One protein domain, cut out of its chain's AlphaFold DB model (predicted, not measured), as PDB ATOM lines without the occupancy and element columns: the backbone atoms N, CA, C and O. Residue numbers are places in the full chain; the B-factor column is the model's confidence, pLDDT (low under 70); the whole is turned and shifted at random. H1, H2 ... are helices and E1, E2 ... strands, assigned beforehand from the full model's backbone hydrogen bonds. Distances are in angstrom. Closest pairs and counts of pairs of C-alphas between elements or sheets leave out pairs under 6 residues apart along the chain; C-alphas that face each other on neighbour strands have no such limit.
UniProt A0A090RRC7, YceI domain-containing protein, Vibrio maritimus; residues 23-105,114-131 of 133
ATOM      1  N   MET A  23      15.388  19.338  95.412       94.75
ATOM      2  CA  MET A  23      14.242  18.828  96.156       94.75
ATOM      3  C   MET A  23      14.591  18.719  97.634       94.75
ATOM      4  O   MET A  23      15.663  18.234  98.000       94.75
ATOM      5  N   LEU A  24      13.667  19.144  98.490       96.06
ATOM      6  CA  LEU A  24      13.784  18.971  99.931       96.06
ATOM      7  C   LEU A  24      13.809  17.477 100.276       96.06
ATOM      8  O   LEU A  24      12.872  16.746  99.953       96.06
ATOM      9  N   ASP A  25      14.837  17.040 100.997       96.31
ATOM     10  CA  ASP A  25      14.832  15.729 101.636       96.31
ATOM     11  C   ASP A  25      14.001  15.792 102.923       96.31
ATOM     12  O   ASP A  25      14.480  16.219 103.979       96.31
ATOM     13  N   SER A  26      12.738  15.373 102.837       91.25
ATOM     14  CA  SER A  26      11.799  15.401 103.962       91.25
ATOM     15  C   SER A  26      12.243  14.533 105.146       91.25
ATOM     16  O   SER A  26      11.862  14.836 106.272       91.25
ATOM     17  N   ASN A  27      13.066  13.497 104.939       92.12
ATOM     18  CA  ASN A  27      13.537  12.636 106.034       92.12
ATOM     19  C   ASN A  27      14.644  13.296 106.862       92.12
ATOM     20  O   ASN A  27      14.831  12.958 108.029       92.12
ATOM     21  N   ASN A  28      15.376  14.233 106.256       96.00
ATOM     22  CA  ASN A  28      16.478  14.959 106.889       96.00
ATOM     23  C   ASN A  28      16.140  16.432 107.165       96.00
ATOM     24  O   ASN A  28      17.009  17.204 107.567       96.00
ATOM     25  N   SER A  29      14.876  16.823 106.991       96.50
ATOM     26  CA  SER A  29      14.398  18.191 107.198       96.50
ATOM     27  C   SER A  29      13.353  18.240 108.307       96.50
ATOM     28  O   SER A  29      12.543  17.333 108.472       96.50
ATOM     29  N   THR A  30      13.329  19.318 109.092       97.06
ATOM     30  CA  THR A  30      12.282  19.526 110.106       97.06
ATOM     31  C   THR A  30      11.905  20.997 110.190       97.06
ATOM     32  O   THR A  30      12.767  21.850 110.385       97.06
ATOM     33  N   LEU A  31      10.605  21.286 110.123       97.44
ATOM     34  CA  LEU A  31      10.054  22.607 110.391       97.44
ATOM     35  C   LEU A  31       9.354  22.588 111.747       97.44
ATOM     36  O   LEU A  31       8.450  21.782 111.976       97.44
ATOM     37  N   LYS A  32       9.772  23.485 112.641       97.56
ATOM     38  CA  LYS A  32       9.225  23.604 113.995       97.56
ATOM     39  C   LYS A  32       8.649  24.989 114.226       97.56
ATOM     40  O   LYS A  32       9.161  25.973 113.700       97.56
ATOM     41  N   PHE A  33       7.633  25.065 115.073       96.50
ATOM     42  CA  PHE A  33       7.118  26.327 115.592       96.50
ATOM     43  C   PHE A  33       6.945  26.236 117.104       96.50
ATOM     44  O   PHE A  33       6.779  25.155 117.673       96.50
ATOM     45  N   VAL A  34       7.020  27.390 117.760       95.62
ATOM     46  CA  VAL A  34       6.969  27.493 119.219       95.62
ATOM     47  C   VAL A  34       5.733  28.280 119.615       95.62
ATOM     48  O   VAL A  34       5.482  29.361 119.086       95.62
ATOM     49  N   SER A  35       4.973  27.749 120.567       93.25
ATOM     50  CA  SER A  35       3.867  28.464 121.208       93.25
ATOM     51  C   SER A  35       4.168  28.672 122.684       93.25
ATOM     52  O   SER A  35       4.587  27.726 123.351       93.25
ATOM     53  N   THR A  36       3.875  29.852 123.226       90.00
ATOM     54  CA  THR A  36       3.941  30.105 124.671       90.00
ATOM     55  C   THR A  36       2.534  30.186 125.249       90.00
ATOM     56  O   THR A  36       1.715  30.982 124.793       90.00
ATOM     57  N   LYS A  37       2.250  29.391 126.284       84.31
ATOM     58  CA  LYS A  37       1.018  29.481 127.078       84.31
ATOM     59  C   LYS A  37       1.296  30.122 128.437       84.31
ATOM     60  O   LYS A  37       2.379  29.965 129.007       84.31
ATOM     61  N   SER A  38       0.306  30.852 128.949       82.44
ATOM     62  CA  SER A  38       0.350  31.501 130.271       82.44
ATOM     63  C   SER A  38       1.610  32.346 130.504       82.44
ATOM     64  O   SER A  38       2.142  32.376 131.613       82.44
ATOM     65  N   ASN A  39       2.128  32.975 129.441       78.56
ATOM     66  CA  ASN A  39       3.334  33.813 129.438       78.56
ATOM     67  C   ASN A  39       4.604  33.155 130.014       78.56
ATOM     68  O   ASN A  39       5.537  33.864 130.380       78.56
ATOM     69  N   SER A  40       4.651  31.824 130.140       83.06
ATOM     70  CA  SER A  40       5.737  31.145 130.868       83.06
ATOM     71  C   SER A  40       6.084  29.750 130.359       83.06
ATOM     72  O   SER A  40       7.215  29.310 130.547       83.06
ATOM     73  N   VAL A  41       5.156  29.045 129.708       85.38
ATOM     74  CA  VAL A  41       5.403  27.675 129.245       85.38
ATOM     75  C   VAL A  41       5.482  27.658 127.729       85.38
ATOM     76  O   VAL A  41       4.463  27.808 127.056       85.38
ATOM     77  N   SER A  42       6.688  27.469 127.202       92.62
ATOM     78  CA  SER A  42       6.927  27.292 125.770       92.62
ATOM     79  C   SER A  42       6.844  25.822 125.384       92.62
ATOM     80  O   SER A  42       7.394  24.952 126.054       92.62
ATOM     81  N   GLU A  43       6.154  25.554 124.287       93.00
ATOM     82  CA  GLU A  43       5.961  24.223 123.723       93.00
ATOM     83  C   GLU A  43       6.430  24.245 122.268       93.00
ATOM     84  O   GLU A  43       6.143  25.198 121.540       93.00
ATOM     85  N   ILE A  44       7.170  23.210 121.870       95.31
ATOM     86  CA  ILE A  44       7.693  23.045 120.514       95.31
ATOM     87  C   ILE A  44       6.810  22.043 119.782       95.31
ATOM     88  O   ILE A  44       6.568  20.944 120.281       95.31
ATOM     89  N   HIS A  45       6.403  22.418 118.580       97.94
ATOM     90  CA  HIS A  45       5.573  21.623 117.684       97.94
ATOM     91  C   HIS A  45       6.262  21.502 116.332       97.94
ATOM     92  O   HIS A  45       7.203  22.250 116.042       97.94
ATOM     93  N   HIS A  46       5.799  20.584 115.494       98.19
ATOM     94  CA  HIS A  46       6.346  20.399 114.153       98.19
ATOM     95  C   HIS A  46       5.280  19.959 113.154       98.19
ATOM     96  O   HIS A  46       4.150  19.649 113.533       98.19
ATOM     97  N   PHE A  47       5.655  19.962 111.879       98.44
ATOM     98  CA  PHE A  47       4.892  19.324 110.813       98.44
ATOM     99  C   PHE A  47       5.645  18.081 110.345       98.44
ATOM    100  O   PHE A  47       6.851  18.152 110.102       98.44
ATOM    101  N   GLU A  48       4.944  16.957 110.237       97.75
ATOM    102  CA  GLU A  48       5.519  15.679 109.804       97.75
ATOM    103  C   GLU A  48       5.667  15.586 108.278       97.75
ATOM    104  O   GLU A  48       6.519  14.849 107.788       97.75
ATOM    105  N   ALA A  49       4.867  16.341 107.517       97.94
ATOM    106  CA  ALA A  49       4.869  16.315 106.062       97.94
ATOM    107  C   ALA A  49       5.094  17.709 105.464       97.94
ATOM    108  O   ALA A  49       4.327  18.658 105.645       97.94
ATOM    109  N   MET A  50       6.166  17.806 104.686       97.88
ATOM    110  CA  MET A  50       6.483  18.969 103.872       97.88
ATOM    111  C   MET A  50       7.255  18.545 102.631       97.88
ATOM    112  O   MET A  50       7.973  17.543 102.623       97.88
ATOM    113  N   THR A  51       7.114  19.348 101.591       97.94
ATOM    114  CA  THR A  51       7.866  19.238 100.341       97.94
ATOM    115  C   THR A  51       8.463  20.594 100.039       97.94
ATOM    116  O   THR A  51       7.897  21.612 100.431       97.94
ATOM    117  N   GLY A  52       9.583  20.638  99.341       97.31
ATOM    118  CA  GLY A  52      10.147  21.904  98.917       97.31
ATOM    119  C   GLY A  52      10.991  21.742  97.677       97.31
ATOM    120  O   GLY A  52      11.486  20.643  97.411       97.31
ATOM    121  N   THR A  53      11.119  22.829  96.930       96.88
ATOM    122  CA  THR A  53      11.931  22.876  95.726       96.88
ATOM    123  C   THR A  53      12.688  24.191  95.584       96.88
ATOM    124  O   THR A  53      12.295  25.199  96.177       96.88
ATOM    125  N   ILE A  54      13.773  24.174  94.808       94.69
ATOM    126  CA  ILE A  54      14.417  25.370  94.248       94.69
ATOM    127  C   ILE A  54      14.609  25.117  92.756       94.69
ATOM    128  O   ILE A  54      15.435  24.281  92.379       94.69
ATOM    129  N   SER A  55      13.826  25.807  91.928       93.81
ATOM    130  CA  SER A  55      13.895  25.691  90.469       93.81
ATOM    131  C   SER A  55      15.137  26.369  89.890       93.81
ATOM    132  O   SER A  55      15.768  27.199  90.541       93.81
ATOM    133  N   ASP A  56      15.462  26.044  88.635       90.44
ATOM    134  CA  ASP A  56      16.634  26.571  87.912       90.44
ATOM    135  C   ASP A  56      16.652  28.114  87.808       90.44
ATOM    136  O   ASP A  56      17.706  28.721  87.631       90.44
ATOM    137  N   ASP A  57      15.488  28.767  87.916       91.38
ATOM    138  CA  ASP A  57      15.340  30.230  87.956       91.38
ATOM    139  C   ASP A  57      15.493  30.828  89.370       91.38
ATOM    140  O   ASP A  57      15.281  32.026  89.569       91.38
ATOM    141  N   GLY A  58      15.849  30.003  90.356       92.94
ATOM    142  CA  GLY A  58      16.074  30.396  91.741       92.94
ATOM    143  C   GLY A  58      14.813  30.493  92.589       92.94
ATOM    144  O   GLY A  58      14.897  30.878  93.755       92.94
ATOM    145  N   LYS A  59      13.623  30.158  92.080       95.38
ATOM    146  CA  LYS A  59      12.414  30.202  92.910       95.38
ATOM    147  C   LYS A  59      12.416  29.058  93.929       95.38
ATOM    148  O   LYS A  59      12.170  27.903  93.598       95.38
ATOM    149  N   ALA A  60      12.598  29.409  95.200       96.00
ATOM    150  CA  ALA A  60      12.498  28.481  96.316       96.00
ATOM    151  C   ALA A  60      11.072  28.448  96.874       96.00
ATOM    152  O   ALA A  60      10.487  29.490  97.182       96.00
ATOM    153  N   THR A  61      10.517  27.249  97.040       97.69
ATOM    154  CA  THR A  61       9.179  27.027  97.599       97.69
ATOM    155  C   THR A  61       9.219  25.910  98.636       97.69
ATOM    156  O   THR A  61       9.740  24.837  98.368       97.69
ATOM    157  N   LEU A  62       8.619  26.128  99.803       98.12
ATOM    158  CA  LEU A  62       8.342  25.116 100.819       98.12
ATOM    159  C   LEU A  62       6.827  25.015 100.995       98.12
ATOM    160  O   LEU A  62       6.163  25.998 101.313       98.12
ATOM    161  N   VAL A  63       6.285  23.820 100.812       98.44
ATOM    162  CA  VAL A  63       4.869  23.503 100.981       98.44
ATOM    163  C   VAL A  63       4.713  22.604 102.196       98.44
ATOM    164  O   VAL A  63       5.273  21.508 102.247       98.44
ATOM    165  N   ILE A  64       3.922  23.064 103.154       98.62
ATOM    166  CA  ILE A  64       3.666  22.402 104.431       98.62
ATOM    167  C   ILE A  64       2.255  21.825 104.385       98.62
ATOM    168  O   ILE A  64       1.307  22.558 104.087       98.62
ATOM    169  N   ASP A  65       2.108  20.539 104.692       98.44
ATOM    170  CA  ASP A  65       0.795  19.946 104.934       98.44
ATOM    171  C   ASP A  65       0.330  20.333 106.344       98.44
ATOM    172  O   ASP A  65       0.910  19.937 107.354       98.44
ATOM    173  N   LEU A  66      -0.716  21.152 106.435       98.56
ATOM    174  CA  LEU A  66      -1.195  21.636 107.729       98.56
ATOM    175  C   LEU A  66      -1.939  20.549 108.517       98.56
ATOM    176  O   LEU A  66      -2.080  20.674 109.737       98.56
ATOM    177  N   ALA A  67      -2.386  19.475 107.857       98.31
ATOM    178  CA  ALA A  67      -2.972  18.325 108.534       98.31
ATOM    179  C   ALA A  67      -1.914  17.508 109.290       98.31
ATOM    180  O   ALA A  67      -2.234  16.903 110.312       98.31
ATOM    181  N   SER A  68      -0.646  17.554 108.872       98.44
ATOM    182  CA  SER A  68       0.448  16.799 109.497       98.44
ATOM    183  C   SER A  68       1.018  17.458 110.758       98.44
ATOM    184  O   SER A  68       2.194  17.286 111.074       98.44
ATOM    185  N   VAL A  69       0.254  18.318 111.429       98.56
ATOM    186  CA  VAL A  69       0.747  19.023 112.610       98.56
ATOM    187  C   VAL A  69       0.808  18.110 113.832       98.56
ATOM    188  O   VAL A  69      -0.175  17.451 114.168       98.56
ATOM    189  N   GLU A  70       1.941  18.134 114.533       98.38
ATOM    190  CA  GLU A  70       2.205  17.306 115.706       98.38
ATOM    191  C   GLU A  70       2.649  18.153 116.913       98.38
ATOM    192  O   GLU A  70       3.644  18.890 116.882       98.38
ATOM    193  N   THR A  71       1.883  18.029 118.001       97.56
ATOM    194  CA  THR A  71       2.033  18.744 119.281       97.56
ATOM    195  C   THR A  71       2.338  17.818 120.472       97.56
ATOM    196  O   THR A  71       2.377  18.260 121.622       97.56
ATOM    197  N   ASN A  72       2.534  16.525 120.208       96.12
ATOM    198  CA  ASN A  72       2.605  15.386 121.129       96.12
ATOM    199  C   ASN A  72       1.329  15.142 121.955       96.12
ATOM    200  O   ASN A  72       1.343  14.394 122.935       96.12
ATOM    201  N   ILE A  73       0.216  15.786 121.596       96.38
ATOM    202  CA  ILE A  73      -1.078  15.656 122.271       96.38
ATOM    203  C   ILE A  73      -2.162  15.528 121.188       96.38
ATOM    204  O   ILE A  73      -2.555  16.542 120.609       96.38
ATOM    205  N   PRO A  74      -2.713  14.324 120.937       97.31
ATOM    206  CA  PRO A  74      -3.588  14.078 119.783       97.31
ATOM    207  C   PRO A  74      -4.783  15.035 119.662       97.31
ATOM    208  O   PRO A  74      -5.011  15.627 118.612       97.31
ATOM    209  N   ILE A  75      -5.486  15.302 120.769       97.94
ATOM    210  CA  ILE A  75      -6.633  16.228 120.774       97.94
ATOM    211  C   ILE A  75      -6.243  17.676 120.425       97.94
ATOM    212  O   ILE A  75      -7.073  18.470 119.986       97.94
ATOM    213  N   ARG A  76      -4.978  18.064 120.630       97.56
ATOM    214  CA  ARG A  76      -4.481  19.379 120.217       97.56
ATOM    215  C   ARG A  76      -4.185  19.416 118.726       97.56
ATOM    216  O   ARG A  76      -4.456  20.452 118.131       97.56
ATOM    217  N   ASN A  77      -3.719  18.318 118.131       98.50
ATOM    218  CA  ASN A  77      -3.545  18.214 116.681       98.50
ATOM    219  C   ASN A  77      -4.907  18.410 115.992       98.50
ATOM    220  O   ASN A  77      -5.047  19.314 115.172       98.50
ATOM    221  N   GLU A  78      -5.950  17.699 116.438       98.31
ATOM    222  CA  GLU A  78      -7.322  17.857 115.921       98.31
ATOM    223  C   GLU A  78      -7.836  19.300 116.034       98.31
ATOM    224  O   GLU A  78      -8.381  19.862 115.080       98.31
ATOM    225  N   ARG A  79      -7.639  19.946 117.190       98.19
ATOM    226  CA  ARG A  79      -8.042  21.348 117.390       98.19
ATOM    227  C   ARG A  79      -7.251  22.309 116.515       98.19
ATOM    228  O   ARG A  79      -7.823  23.268 116.016       98.19
ATOM    229  N   MET A  80      -5.957  22.082 116.320       97.88
ATOM    230  CA  MET A  80      -5.157  22.927 115.438       97.88
ATOM    231  C   MET A  80      -5.608  22.793 113.987       97.88
ATOM    232  O   MET A  80      -5.802  23.803 113.318       97.88
ATOM    233  N   GLN A  81      -5.847  21.566 113.529       98.25
ATOM    234  CA  GLN A  81      -6.346  21.293 112.185       98.25
ATOM    235  C   GLN A  81      -7.704  21.966 111.942       98.25
ATOM    236  O   GLN A  81      -7.901  22.623 110.923       98.25
ATOM    237  N   THR A  82      -8.632  21.843 112.891       97.88
ATOM    238  CA  THR A  82     -10.023  22.296 112.714       97.88
ATOM    239  C   THR A  82     -10.254  23.763 113.074       97.88
ATOM    240  O   THR A  82     -11.009  24.439 112.386       97.88
ATOM    241  N   MET A  83      -9.622  24.275 114.133       97.19
ATOM    242  CA  MET A  83      -9.920  25.603 114.689       97.19
ATOM    243  C   MET A  83      -8.890  26.671 114.319       97.19
ATOM    244  O   MET A  83      -9.255  27.839 114.231       97.19
ATOM    245  N   LEU A  84      -7.613  26.302 114.151       96.44
ATOM    246  CA  LEU A  84      -6.542  27.265 113.873       96.44
ATOM    247  C   LEU A  84      -6.220  27.333 112.380       96.44
ATOM    248  O   LEU A  84      -6.279  28.400 111.781       96.44
ATOM    249  N   PHE A  85      -5.875  26.193 111.787       97.75
ATOM    250  CA  PHE A  85      -5.498  26.120 110.380       97.75
ATOM    251  C   PHE A  85      -6.709  26.029 109.459       97.75
ATOM    252  O   PHE A  85      -6.647  26.554 108.349       97.75
ATOM    253  N   ASN A  86      -7.812  25.441 109.936       97.75
ATOM    254  CA  ASN A  86      -9.003  25.145 109.144       97.75
ATOM    255  C   ASN A  86      -8.638  24.370 107.863       97.75
ATOM    256  O   ASN A  86      -8.849  24.831 106.742       97.75
ATOM    257  N   VAL A  87      -8.041  23.188 108.042       97.94
ATOM    258  CA  VAL A  87      -7.429  22.394 106.958       97.94
ATOM    259  C   VAL A  87      -8.415  21.923 105.887       97.94
ATOM    260  O   VAL A  87      -7.992  21.558 104.796       97.94
ATOM    261  N   ALA A  88      -9.717  21.953 106.184       97.56
ATOM    262  CA  ALA A  88     -10.763  21.680 105.202       97.56
ATOM    263  C   ALA A  88     -10.771  22.724 104.071       97.56
ATOM    264  O   ALA A  88     -10.956  22.359 102.912       97.56
ATOM    265  N   ASP A  89     -10.509  23.990 104.403       97.88
ATOM    266  CA  ASP A  89     -10.459  25.098 103.444       97.88
ATOM    267  C   ASP A  89      -9.015  25.456 103.058       97.88
ATOM    268  O   ASP A  89      -8.742  25.889 101.937       97.88
ATOM    269  N   PHE A  90      -8.071  25.251 103.979       98.00
ATOM    270  CA  PHE A  90      -6.667  25.625 103.834       98.00
ATOM    271  C   PHE A  90      -5.762  24.445 104.185       98.00
ATOM    272  O   PHE A  90      -5.128  24.414 105.235       98.00
ATOM    273  N   ALA A  91      -5.697  23.447 103.305       98.00
ATOM    274  CA  ALA A  91      -4.915  22.233 103.556       98.00
ATOM    275  C   ALA A  91      -3.396  22.480 103.643       98.00
ATOM    276  O   ALA A  91      -2.671  21.699 104.255       98.00
ATOM    277  N   LYS A  92      -2.901  23.551 103.011       98.44
ATOM    278  CA  LYS A  92      -1.467  23.812 102.854       98.44
ATOM    279  C   LYS A  92      -1.099  25.227 103.271       98.44
ATOM    280  O   LYS A  92      -1.856  26.165 103.026       98.44
ATOM    281  N   ALA A  93       0.102  25.367 103.819       98.50
ATOM    282  CA  ALA A  93       0.815  26.637 103.884       98.50
ATOM    283  C   ALA A  93       1.984  26.612 102.903       98.50
ATOM    284  O   ALA A  93       2.597  25.564 102.691       98.50
ATOM    285  N   THR A  94       2.291  27.760 102.308       98.62
ATOM    286  CA  THR A  94       3.403  27.892 101.364       98.62
ATOM    287  C   THR A  94       4.336  28.999 101.821       98.62
ATOM    288  O   THR A  94       3.897  30.104 102.122       98.62
ATOM    289  N   VAL A  95       5.629  28.708 101.859       98.06
ATOM    290  CA  VAL A  95       6.689  29.693 102.066       98.06
ATOM    291  C   VAL A  95       7.476  29.789 100.771       98.06
ATOM    292  O   VAL A  95       7.844  28.765 100.203       98.06
ATOM    293  N   SER A  96       7.733  30.997 100.285       97.88
ATOM    294  CA  SER A  96       8.476  31.199  99.044       97.88
ATOM    295  C   SER A  96       9.455  32.355  99.136       97.88
ATOM    296  O   SER A  96       9.154  33.386  99.743       97.88
ATOM    297  N   THR A  97      10.594  32.202  98.477       96.44
ATOM    298  CA  THR A  97      11.601  33.247  98.288       96.44
ATOM    299  C   THR A  97      12.333  33.016  96.963       96.44
ATOM    300  O   THR A  97      12.000  32.096  96.213       96.44
ATOM    301  N   VAL A  98      13.306  33.864  96.655       94.06
ATOM    302  CA  VAL A  98      14.207  33.697  95.513       94.06
ATOM    303  C   VAL A  98      15.600  33.408  96.056       94.06
ATOM    304  O   VAL A  98      15.992  33.962  97.077       94.06
ATOM    305  N   VAL A  99      16.331  32.528  95.395       92.12
ATOM    306  CA  VAL A  99      17.706  32.136  95.687       92.12
ATOM    307  C   VAL A  99      18.557  32.559  94.500       92.12
ATOM    308  O   VAL A  99      18.165  32.343  93.354       92.12
ATOM    309  N   ASP A 100      19.712  33.169  94.756       90.69
ATOM    310  CA  ASP A 100      20.684  33.403  93.693       90.69
ATOM    311  C   ASP A 100      21.373  32.076  93.353       90.69
ATOM    312  O   ASP A 100      22.246  31.596  94.081       90.69
ATOM    313  N   MET A 101      20.946  31.465  92.248       89.06
ATOM    314  CA  MET A 101      21.502  30.193  91.788       89.06
ATOM    315  C   MET A 101      22.975  30.312  91.407       89.06
ATOM    316  O   MET A 101      23.708  29.343  91.556       89.06
ATOM    317  N   SER A 102      23.447  31.489  90.985       88.38
ATOM    318  CA  SER A 102      24.865  31.666  90.670       88.38
ATOM    319  C   SER A 102      25.733  31.580  91.923       88.38
ATOM    320  O   SER A 102      26.828  31.026  91.870       88.38
ATOM    321  N   GLU A 103      25.248  32.062  93.066       83.44
ATOM    322  CA  GLU A 103      25.960  31.931  94.339       83.44
ATOM    323  C   GLU A 103      25.853  30.503  94.896       83.44
ATOM    324  O   GLU A 103      26.836  29.978  95.424       83.44
ATOM    325  N   LEU A 104      24.701  29.845  94.720       84.62
ATOM    326  CA  LEU A 104      24.501  28.454  95.135       84.62
ATOM    327  C   LEU A 104      25.370  27.470  94.330       84.62
ATOM    328  O   LEU A 104      26.028  26.616  94.924       84.62
ATOM    329  N   ASP A 105      25.420  27.610  93.005       85.50
ATOM    330  CA  ASP A 105      26.159  26.714  92.101       85.50
ATOM    331  C   ASP A 105      27.682  26.861  92.235       85.50
ATOM    332  O   ASP A 105      28.428  25.915  91.980       85.50
ATOM    333  N   SER A 114      24.426  32.021 103.311       81.50
ATOM    334  CA  SER A 114      23.319  32.683 103.998       81.50
ATOM    335  C   SER A 114      22.615  33.616 103.033       81.50
ATOM    336  O   SER A 114      23.211  34.576 102.552       81.50
ATOM    337  N   ILE A 115      21.331  33.364 102.814       80.12
ATOM    338  CA  ILE A 115      20.477  34.193 101.969       80.12
ATOM    339  C   ILE A 115      19.670  35.117 102.867       80.12
ATOM    340  O   ILE A 115      19.019  34.669 103.814       80.12
ATOM    341  N   VAL A 116      19.702  36.409 102.555       85.56
ATOM    342  CA  VAL A 116      18.991  37.454 103.296       85.56
ATOM    343  C   VAL A 116      17.992  38.103 102.347       85.56
ATOM    344  O   VAL A 116      18.183  39.225 101.890       85.56
ATOM    345  N   ASN A 117      16.936  37.357 102.027       90.94
ATOM    346  CA  ASN A 117      15.911  37.771 101.076       90.94
ATOM    347  C   ASN A 117      14.550  37.898 101.751       90.94
ATOM    348  O   ASN A 117      14.280  37.288 102.789       90.94
ATOM    349  N   ASP A 118      13.676  38.670 101.113       95.12
ATOM    350  CA  ASP A 118      12.268  38.717 101.472       95.12
ATOM    351  C   ASP A 118      11.654  37.313 101.352       95.12
ATOM    352  O   ASP A 118      11.835  36.597 100.360       95.12
ATOM    353  N   VAL A 119      10.895  36.920 102.371       96.06
ATOM    354  CA  VAL A 119      10.195  35.635 102.420       96.06
ATOM    355  C   VAL A 119       8.701  35.895 102.437       96.06
ATOM    356  O   VAL A 119       8.191  36.593 103.308       96.06
ATOM    357  N   THR A 120       7.971  35.312 101.493       98.25
ATOM    358  CA  THR A 120       6.507  35.381 101.474       98.25
ATOM    359  C   THR A 120       5.918  34.121 102.084       98.25
ATOM    360  O   THR A 120       6.273  33.014 101.689       98.25
ATOM    361  N   VAL A 121       5.010  34.296 103.041       98.19
ATOM    362  CA  VAL A 121       4.252  33.218 103.680       98.19
ATOM    363  C   VAL A 121       2.791  33.342 103.271       98.19
ATOM    364  O   VAL A 121       2.160  34.356 103.570       98.19
ATOM    365  N   ASP A 122       2.265  32.314 102.609       98.38
ATOM    366  CA  ASP A 122       0.836  32.080 102.409       98.38
ATOM    367  C   ASP A 122       0.339  31.090 103.467       98.38
ATOM    368  O   ASP A 122       0.740  29.921 103.492       98.38
ATOM    369  N   LEU A 123      -0.515  31.571 104.364       97.88
ATOM    370  CA  LEU A 123      -1.124  30.781 105.422       97.88
ATOM    371  C   LEU A 123      -2.572  31.227 105.599       97.88
ATOM    372  O   LEU A 123      -2.846  32.412 105.788       97.88
ATOM    373  N   HIS A 124      -3.501  30.268 105.584       96.25
ATOM    374  CA  HIS A 124      -4.922  30.530 105.833       96.25
ATOM    375  C   HIS A 124      -5.525  31.565 104.852       96.25
ATOM    376  O   HIS A 124      -6.279  32.465 105.232       96.25
ATOM    377  N   GLY A 125      -5.115  31.488 103.578       94.88
ATOM    378  CA  GLY A 125      -5.551  32.396 102.512       94.88
ATOM    379  C   GLY A 125      -5.043  33.834 102.666       94.88
ATOM    380  O   GLY A 125      -5.601  34.758 102.068       94.88
ATOM    381  N   LYS A 126      -4.027  34.052 103.509       97.50
ATOM    382  CA  LYS A 126      -3.381  35.346 103.725       97.50
ATOM    383  C   LYS A 126      -1.916  35.244 103.351       97.50
ATOM    384  O   LYS A 126      -1.191  34.416 103.892       97.50
ATOM    385  N   GLN A 127      -1.484  36.154 102.485       97.94
ATOM    386  CA  GLN A 127      -0.083  36.304 102.124       97.94
ATOM    387  C   GLN A 127       0.541  37.479 102.861       97.94
ATOM    388  O   GLN A 127      -0.035  38.570 102.928       97.94
ATOM    389  N   LYS A 128       1.733  37.251 103.406       97.88
ATOM    390  CA  LYS A 128       2.558  38.293 104.008       97.88
ATOM    391  C   LYS A 128       4.015  38.093 103.629       97.88
ATOM    392  O   LYS A 128       4.576  37.028 103.868       97.88
ATOM    393  N   THR A 129       4.625  39.147 103.101       97.81
ATOM    394  CA  THR A 129       6.070  39.221 102.896       97.81
ATOM    395  C   THR A 129       6.739  39.715 104.175       97.81
ATOM    396  O   THR A 129       6.316  40.705 104.778       97.81
ATOM    397  N   ILE A 130       7.746  38.977 104.618       95.06
ATOM    398  CA  ILE A 130       8.577  39.253 105.780       95.06
ATOM    399  C   ILE A 130       9.943  39.647 105.243       95.06
ATOM    400  O   ILE A 130      10.572  38.872 104.523       95.06
ATOM    401  N   GLN A 131      10.369  40.854 105.593       91.50
ATOM    402  CA  GLN A 131      11.695  41.337 105.248       91.50
ATOM    403  C   GLN A 131      12.702  40.860 106.296       91.50
ATOM    404  O   GLN A 131      12.343  40.761 107.478       91.50
TER     405      GLN A 131
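AT A GLANCE: This is residues 23 to 105 and 114 to 131 of the 133 residues of the protein "YceI domain-containing protein" of Vibrio maritimus (UniProt A0A090RRC7). A twisted wall of five antiparallel strands, E3 E4 E5 E6 E7, is joined at the E3 edge to a hairpin of two strands, E1 and E2, that angles away from it; hairpin and wall make a V, with E2 running on into E3 at the corner. H1 sits beyond the end of the wall where E4 ends and E5 begins, and the small H2 lies past the opposite end. The 101 printed residues hold two named helices and seven named strands, in the order E1 E2 E3 E4 H1 E5 H2 E6 E7, and the class is mixed, helices and strands. The whole is only just compact, close to loose, with a radius of gyration of the C-alphas of 15.2 A and spans of 46 by 31 by 28 A.

IN THESE COORDINATES: In the sheet of five, E3 is residues 50 to 54, E4 residues 59 to 65 with 19.6 A from first to last C-alpha, E5 residues 92 to 98 with 19.9 A, E6 residues 119 to 123 and E7 residues 126 to 130. E7 ends with C-alpha 130 at (8.577, 39.253, 105.780). E1, residues 31 to 37, begins with C-alpha 31 at (10.054, 22.607, 110.391); E1 and E2, residues 41 to 47, are each 20.2 A long. H1, residues 74 to 85, is 15.4 A long and begins with C-alpha 74 at (-3.588, 14.078, 119.783). H2 is residues 101 to 105.

HOW THE PARTS SIT: E3 and E7 are the edge strands. E3 and E4 form an antiparallel hairpin at 175 degrees, with N 53 and O 61 2.8 A apart. E4 and E5 are antiparallel at 164 degrees, with N 62 and O 95 2.8 A apart. E5 and E6 are antiparallel at 168 degrees, with N 122 and O 94 2.8 A apart. E6 and E7 form a hairpin at 159 degrees, with N 121 and O 128 2.9 A apart. E2 runs on into E3 at 67 degrees across a break of 2 residues, and the two meet only through their link. The closest C-alphas of E2 and E4 are those of Phe 47 and Ile 64, 7.2 A. E1 and E2 form a hairpin at 152 degrees, with N 37 and O 41 2.8 A apart. Residues 46 to 47 of E2 also pair, antiparallel, with residues 69 to 70. H1 and H2 are not on the sheet of five, and H1 is apart from E1 and E2. Every O i to N i+4 pair is within hydrogen-bond range in H2, and 7 of 8 are in H1.

THE WHOLE: The two C-alphas farthest apart are those of Ser 38 and Ser 102, 46.6 A. Residues 106 to 113 are not printed, in the link from H2 to E6, and C-alphas 105 and 114 are 13.6 A apart across this cut. Of the links that are printed whole, none is long. The mean pLDDT of the printed part is 94.9, and no printed residue is under 70.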